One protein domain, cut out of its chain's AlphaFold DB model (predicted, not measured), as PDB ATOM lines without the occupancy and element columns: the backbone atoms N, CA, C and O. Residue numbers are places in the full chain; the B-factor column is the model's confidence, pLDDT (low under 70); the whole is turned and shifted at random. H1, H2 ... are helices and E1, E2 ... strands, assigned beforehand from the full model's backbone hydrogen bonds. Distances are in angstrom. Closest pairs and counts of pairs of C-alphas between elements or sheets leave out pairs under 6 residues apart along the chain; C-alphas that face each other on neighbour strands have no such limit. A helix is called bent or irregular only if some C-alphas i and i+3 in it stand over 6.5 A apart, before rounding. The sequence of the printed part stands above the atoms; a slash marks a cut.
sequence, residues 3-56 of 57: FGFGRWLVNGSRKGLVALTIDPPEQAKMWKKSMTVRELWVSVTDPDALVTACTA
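Overview. This is residues 3 to 56 of the 57 residues of an uncharacterized protein of Mycobacterium tuberculosis (UniProt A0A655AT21). A long hairpin of E2 and E3, sharply bent in both strands, makes an angled ribbon; the short strand E1 lies along E3 on the arm away from the turn, and H1 sits at the open end, beside the start of E2. The printed part has 54 residues, with three named strands and then one named helix. The sheet, order E1, E3, E2, is mixed and twisted, and the class is mixed, helices and strands. The whole is only just compact, close to loose, with a radius of gyration of the C-alphas of 11.8 A and spans of 32 by 24 by 16 A.

Arrangement. Residues 3 to 4 pair antiparallel with residues 7 to 8 of E1, residues 7 to 10. E1 is parallel to E3, residues 33 to 43, at 57 degrees, with N 41 and O 8 2.8 A apart, within hydrogen-bond range. E2, residues 17 to 30, is antiparallel to E3 at 164 degrees, and the two form a hairpin; N 20 and O 40 are 2.8 A apart, and N 30 and O 33 also 2.8 A. E2 bends by 118 degrees at residue 27 and E3 by 90 degrees at residue 36. E1 and E2, the edge strands, are only just apart, their closest C-alphas 8.5 A from each other. H1, residues 47 to 55, only grazes the sheet with its residues 47 to 54; its closest C-alphas to E2 are those of Val 18 and Pro 47, 6.0 A. In H1 every O i to N i+4 pair is within hydrogen-bond range.

Along the chain. E1 begins at C-alpha 7, (114.424, 136.761, 107.626), and measures 9.9 A from first to last C-alpha. E2 measures 20.4 A, E3 23.2 A and H1 12.6 A. H1 ends at C-alpha 55, (95.249, 141.151, 100.993).

Size, cuts and confidence. The C-alphas of Lys 32 and Ala 56 are the two farthest apart, 33.4 A. The printed part has no cut. The link from E1 to E2 is short; the others are tight. The mean pLDDT of the printed part is 73.4, and residues 3 to 16, 31 and 33 are under 70.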
ATOM      1  N   PHE A   3     118.943 132.513 105.101       52.06
ATOM      2  CA  PHE A   3     118.156 132.835 106.289       52.06
ATOM      3  C   PHE A   3     119.086 133.416 107.355       52.06
ATOM      4  O   PHE A   3     120.207 132.941 107.530       52.06
ATOM      5  N   GLY A   4     118.635 134.465 108.039       53.44
ATOM      6  CA  GLY A   4     119.395 135.171 109.072       53.44
ATOM      7  C   GLY A   4     118.567 136.296 109.694       53.44
ATOM      8  O   GLY A   4     117.793 136.939 108.994       53.44
ATOM      9  N   PHE A   5     118.693 136.515 111.009       58.38
ATOM     10  CA  PHE A   5     117.973 137.564 111.762       58.38
ATOM     11  C   PHE A   5     116.436 137.555 111.621       58.38
ATOM     12  O   PHE A   5     115.807 138.603 111.531       58.38
ATOM     13  N   GLY A   6     115.808 136.376 111.591       60.72
ATOM     14  CA  GLY A   6     114.347 136.274 111.463       60.72
ATOM     15  C   GLY A   6     113.815 136.546 110.052       60.72
ATOM     16  O   GLY A   6     112.599 136.602 109.888       60.72
ATOM     17  N   ARG A   7     114.716 136.672 109.062       62.59
ATOM     18  CA  ARG A   7     114.424 136.761 107.626       62.59
ATOM     19  C   ARG A   7     114.681 135.434 106.936       62.59
ATOM     20  O   ARG A   7     115.710 134.795 107.175       62.59
ATOM     21  N   TRP A   8     113.767 135.047 106.057       66.31
ATOM     22  CA  TRP A   8     113.830 133.796 105.306       66.31
ATOM     23  C   TRP A   8     113.627 134.055 103.831       66.31
ATOM     24  O   TRP A   8     112.575 134.553 103.467       66.31
ATOM     25  N   LEU A   9     114.595 133.685 102.996       63.78
ATOM     26  CA  LEU A   9     114.461 133.765 101.547       63.78
ATOM     27  C   LEU A   9     113.996 132.416 100.984       63.78
ATOM     28  O   LEU A   9     114.756 131.439 100.992       63.78
ATOM     29  N   VAL A  10     112.760 132.370 100.492       60.84
ATOM     30  CA  VAL A  10     112.202 131.209  99.781       60.84
ATOM     31  C   VAL A  10     112.346 131.449  98.276       60.84
ATOM     32  O   VAL A  10     112.037 132.540  97.801       60.84
ATOM     33  N   ASN A  11     112.842 130.434  97.550       61.41
ATOM     34  CA  ASN A  11     113.434 130.520  96.203       61.41
ATOM     35  C   ASN A  11     114.684 131.414  96.165       61.41
ATOM     36  O   ASN A  11     114.602 132.620  96.328       61.41
ATOM     37  N   GLY A  12     115.861 130.818  95.943       52.19
ATOM     38  CA  GLY A  12     117.202 131.426  96.046       52.19
ATOM     39  C   GLY A  12     117.545 132.607  95.115       52.19
ATOM     40  O   GLY A  12     118.721 132.803  94.825       52.19
ATOM     41  N   SER A  13     116.571 133.375  94.627       63.31
ATOM     42  CA  SER A  13     116.763 134.525  93.744       63.31
ATOM     43  C   SER A  13     116.612 135.846  94.505       63.31
ATOM     44  O   SER A  13     115.759 136.000  95.372       63.31
ATOM     45  N   ARG A  14     117.453 136.828  94.159       60.06
ATOM     46  CA  ARG A  14     117.386 138.210  94.678       60.06
ATOM     47  C   ARG A  14     116.447 139.120  93.870       60.06
ATOM     48  O   ARG A  14     116.360 140.307  94.164       60.06
ATOM     49  N   LYS A  15     115.786 138.594  92.834       63.59
ATOM     50  CA  LYS A  15     114.844 139.339  91.981       63.59
ATOM     51  C   LYS A  15     113.400 139.012  92.372       63.59
ATOM     52  O   LYS A  15     113.123 137.869  92.724       63.59
ATOM     53  N   GLY A  16     112.507 140.001  92.299       63.12
ATOM     54  CA  GLY A  16     111.081 139.821  92.611       63.12
ATOM     55  C   GLY A  16     110.816 139.482  94.079       63.12
ATOM     56  O   GLY A  16     110.003 138.614  94.369       63.12
ATOM     57  N   LEU A  17     111.567 140.090  95.004       70.25
ATOM     58  CA  LEU A  17     111.430 139.819  96.434       70.25
ATOM     59  C   LEU A  17     110.286 140.629  97.043       70.25
ATOM     60  O   LEU A  17     110.304 141.856  96.992       70.25
ATOM     61  N   VAL A  18     109.352 139.933  97.683       73.94
ATOM     62  CA  VAL A  18     108.315 140.518  98.538       73.94
ATOM     63  C   VAL A  18     108.630 140.171  99.987       73.94
ATOM     64  O   VAL A  18     108.859 139.003 100.307       73.94
ATOM     65  N   ALA A  19     108.647 141.177 100.861       80.19
ATOM     66  CA  ALA A  19     108.785 140.993 102.302       80.19
ATOM     67  C   ALA A  19     107.394 140.958 102.955       80.19
ATOM     68  O   ALA A  19     106.690 141.962 103.004       80.19
ATOM     69  N   LEU A  20     107.007 139.790 103.457       78.94
ATOM     70  CA  LEU A  20     105.799 139.565 104.239       78.94
ATOM     71  C   LEU A  20     106.144 139.734 105.719       78.94
ATOM     72  O   LEU A  20     106.959 138.984 106.261       78.94
ATOM     73  N   THR A  21     105.536 140.723 106.370       82.88
ATOM     74  CA  THR A  21     105.694 140.931 107.816       82.88
ATOM     75  C   THR A  21     104.684 140.065 108.560       82.88
ATOM     76  O   THR A  21     103.512 140.036 108.192       82.88
ATOM     77  N   ILE A  22     105.141 139.353 109.589       81.12
ATOM     78  CA  ILE A  22     104.305 138.499 110.438       81.12
ATOM     79  C   ILE A  22     104.145 139.194 111.793       81.12
ATOM     80  O   ILE A  22     105.123 139.346 112.530       81.12
ATOM     81  N   ASP A  23     102.919 139.623 112.095       77.81
ATOM     82  CA  ASP A  23     102.542 140.271 113.353       77.81
ATOM     83  C   ASP A  23     101.226 139.660 113.884       77.81
ATOM     84  O   ASP A  23     100.212 139.738 113.183       77.81
ATOM     85  N   PRO A  24     101.215 139.023 115.075       83.06
ATOM     86  CA  PRO A  24     102.340 138.860 116.001       83.06
ATOM     87  C   PRO A  24     103.440 137.928 115.457       83.06
ATOM     88  O   PRO A  24     103.150 137.041 114.660       83.06
ATOM     89  N   PRO A  25     104.711 138.092 115.875       82.75
ATOM     90  CA  PRO A  25     105.782 137.163 115.523       82.75
ATOM     91  C   PRO A  25     105.449 135.711 115.883       82.75
ATOM     92  O   PRO A  25     105.141 135.417 117.036       82.75
ATOM     93  N   GLU A  26     105.618 134.797 114.929       83.50
ATOM     94  CA  GLU A  26     105.241 133.386 115.091       83.50
ATOM     95  C   GLU A  26     106.454 132.452 115.185       83.50
ATOM     96  O   GLU A  26     107.533 132.731 114.649       83.50
ATOM     97  N   GLN A  27     106.296 131.305 115.857       81.81
ATOM     98  CA  GLN A  27     107.337 130.272 115.877       81.81
ATOM     99  C   GLN A  27     107.287 129.404 114.615       81.81
ATOM    100  O   GLN A  27     106.311 128.701 114.368       81.81
ATOM    101  N   ALA A  28     108.395 129.358 113.873       79.94
ATOM    102  CA  ALA A  28     108.577 128.438 112.755       79.94
ATOM    103  C   ALA A  28     109.640 127.376 113.057       79.94
ATOM    104  O   ALA A  28     110.605 127.606 113.792       79.94
ATOM    105  N   LYS A  29     109.489 126.201 112.437       79.50
ATOM    106  CA  LYS A  29     110.474 125.115 112.503       79.50
ATOM    107  C   LYS A  29     111.380 125.137 111.275       79.50
ATOM    108  O   LYS A  29     110.940 124.932 110.150       79.50
ATOM    109  N   MET A  30     112.671 125.322 111.517       70.25
ATOM    110  CA  MET A  30     113.756 125.217 110.548       70.25
ATOM    111  C   MET A  30     114.504 123.906 110.766       70.25
ATOM    112  O   MET A  30     115.435 123.850 111.575       70.25
ATOM    113  N   TRP A  31     114.103 122.849 110.055       69.44
ATOM    114  CA  TRP A  31     114.643 121.493 110.230       69.44
ATOM    115  C   TRP A  31     114.582 121.024 111.696       69.44
ATOM    116  O   TRP A  31     113.569 120.493 112.134       69.44
ATOM    117  N   LYS A  32     115.660 121.243 112.462       72.38
ATOM    118  CA  LYS A  32     115.821 120.847 113.870       72.38
ATOM    119  C   LYS A  32     115.784 122.022 114.856       72.38
ATOM    120  O   LYS A  32     115.944 121.801 116.051       72.38
ATOM    121  N   LYS A  33     115.630 123.263 114.386       64.88
ATOM    122  CA  LYS A  33     115.606 124.464 115.232       64.88
ATOM    123  C   LYS A  33     114.260 125.162 115.130       64.88
ATOM    124  O   LYS A  33     113.801 125.448 114.030       64.88
ATOM    125  N   SER A  34     113.664 125.481 116.271       80.12
ATOM    126  CA  SER A  34     112.591 126.472 116.326       80.12
ATOM    127  C   SER A  34     113.206 127.867 116.289       80.12
ATOM    128  O   SER A  34     114.220 128.116 116.945       80.12
ATOM    129  N   MET A  35     112.614 128.772 115.521       79.38
ATOM    130  CA  MET A  35     112.968 130.185 115.541       79.38
ATOM    131  C   MET A  35     111.733 131.054 115.378       79.38
ATOM    132  O   MET A  35     110.801 130.697 114.663       79.38
ATOM    133  N   THR A  36     111.754 132.208 116.030       82.38
ATOM    134  CA  THR A  36     110.735 133.235 115.840       82.38
ATOM    135  C   THR A  36     110.941 133.895 114.483       82.38
ATOM    136  O   THR A  36     112.022 134.420 114.198       82.38
ATOM    137  N   VAL A  37     109.910 133.868 113.648       79.94
ATOM    138  CA  VAL A  37     109.897 134.509 112.334       79.94
ATOM    139  C   VAL A  37     109.095 135.794 112.434       79.94
ATOM    140  O   VAL A  37     107.995 135.819 112.977       79.94
ATOM    141  N   ARG A  38     109.689 136.873 111.927       83.69
ATOM    142  CA  ARG A  38     109.078 138.210 111.889       83.69
ATOM    143  C   ARG A  38     108.893 138.695 110.457       83.69
ATOM    144  O   ARG A  38     107.960 139.434 110.181       83.69
ATOM    145  N   GLU A  39     109.769 138.265 109.552       80.75
ATOM    146  CA  GLU A  39     109.744 138.657 108.147       80.75
ATOM    147  C   GLU A  39     110.034 137.447 107.252       80.75
ATOM    148  O   GLU A  39     111.058 136.772 107.389       80.75
ATOM    149  N   LEU A  40     109.164 137.194 106.279       78.69
ATOM    150  CA  LEU A  40     109.372 136.188 105.244       78.69
ATOM    151  C   LEU A  40     109.621 136.890 103.908       78.69
ATOM    152  O   LEU A  40     108.809 137.684 103.455       78.69
ATOM    153  N   TRP A  41     110.750 136.603 103.273       74.06
ATOM    154  CA  TRP A  41     111.130 137.166 101.984       74.06
ATOM    155  C   TRP A  41     110.900 136.110 100.901       74.06
ATOM    156  O   TRP A  41     111.541 135.059 100.883       74.06
ATOM    157  N   VAL A  42     109.978 136.366  99.983       75.38
ATOM    158  CA  VAL A  42     109.629 135.410  98.925       75.38
ATOM    159  C   VAL A  42     110.024 135.996  97.587       75.38
ATOM    160  O   VAL A  42     109.605 137.098  97.250       75.38
ATOM    161  N   SER A  43     110.835 135.263  96.824       72.62
ATOM    162  CA  SER A  43     111.073 135.595  95.421       72.62
ATOM    163  C   SER A  43     109.931 135.025  94.583       72.62
ATOM    164  O   SER A  43     109.746 133.806  94.524       72.62
ATOM    165  N   VAL A  44     109.163 135.911  93.953       73.88
ATOM    166  CA  VAL A  44     108.060 135.588  93.046       73.88
ATOM    167  C   VAL A  44     108.249 136.284  91.703       73.88
ATOM    168  O   VAL A  44     108.904 137.319  91.602       73.88
ATOM    169  N   THR A  45     107.673 135.701  90.655       77.81
ATOM    170  CA  THR A  45     107.709 136.277  89.304       77.81
ATOM    171  C   THR A  45     106.886 137.563  89.213       77.81
ATOM    172  O   THR A  45     107.291 138.485  88.514       77.81
ATOM    173  N   ASP A  46     105.774 137.630  89.949       78.62
ATOM    174  CA  ASP A  46     104.887 138.791  90.020       78.62
ATOM    175  C   ASP A  46     104.649 139.178  91.496       78.62
ATOM    176  O   ASP A  46     103.878 138.515  92.201       78.62
ATOM    177  N   PRO A  47     105.364 140.203  91.996       78.62
ATOM    178  CA  PRO A  47     105.207 140.720  93.352       78.62
ATOM    179  C   PRO A  47     103.799 141.238  93.661       78.62
ATOM    180  O   PRO A  47     103.280 140.986  94.750       78.62
ATOM    181  N   ASP A  48     103.174 141.937  92.715       79.19
ATOM    182  CA  ASP A  48     101.905 142.633  92.931       79.19
ATOM    183  C   ASP A  48     100.736 141.643  92.990       79.19
ATOM    184  O   ASP A  48      99.832 141.779  93.824       79.19
ATOM    185  N   ALA A  49     100.794 140.581  92.183       80.69
ATOM    186  CA  ALA A  49      99.846 139.474  92.266       80.69
ATOM    187  C   ALA A  49      99.898 138.771  93.635       80.69
ATOM    188  O   ALA A  49      98.850 138.442  94.198       80.69
ATOM    189  N   LEU A  50     101.096 138.581  94.208       78.56
ATOM    190  CA  LEU A  50     101.249 137.987  95.540       78.56
ATOM    191  C   LEU A  50     100.661 138.893  96.633       78.56
ATOM    192  O   LEU A  50      99.910 138.415  97.480       78.56
ATOM    193  N   VAL A  51     100.964 140.197  96.604       81.44
ATOM    194  CA  VAL A  51     100.405 141.170  97.562       81.44
ATOM    195  C   VAL A  51      98.878 141.198  97.478       81.44
ATOM    196  O   VAL A  51      98.198 141.184  98.506       81.44
ATOM    197  N   THR A  52      98.329 141.173  96.265       84.25
ATOM    198  CA  THR A  52      96.878 141.124  96.045       84.25
ATOM    199  C   THR A  52      96.269 139.857  96.647       84.25
ATOM    200  O   THR A  52      95.293 139.941  97.387       84.25
ATOM    201  N   ALA A  53      96.868 138.686  96.414       82.56
ATOM    202  CA  ALA A  53      96.376 137.426  96.972       82.56
ATOM    203  C   ALA A  53      96.424 137.386  98.509       82.56
ATOM    204  O   ALA A  53      95.534 136.816  99.131       82.56
ATOM    205  N   CYS A  54      97.434 138.001  99.134       77.75
ATOM    206  CA  CYS A  54      97.548 138.062 100.596       77.75
ATOM    207  C   CYS A  54      96.632 139.108 101.251       77.75
ATOM    208  O   CYS A  54      96.401 139.039 102.457       77.75
ATOM    209  N   THR A  55      96.149 140.094 100.495       79.06
ATOM    210  CA  THR A  55      95.249 141.151 100.993       79.06
ATOM    211  C   THR A  55      93.782 140.896 100.645       79.06
ATOM    212  O   THR A  55      92.896 141.472 101.281       79.06
ATOM    213  N   ALA A  56      93.515 140.013  99.681       70.19
ATOM    214  CA  ALA A  56      92.191 139.482  99.401       70.19
ATOM    215  C   ALA A  56      91.729 138.615 100.586       70.19
ATOM    216  O   ALA A  56      92.336 137.591 100.893       70.19
TER     217      ALA A  56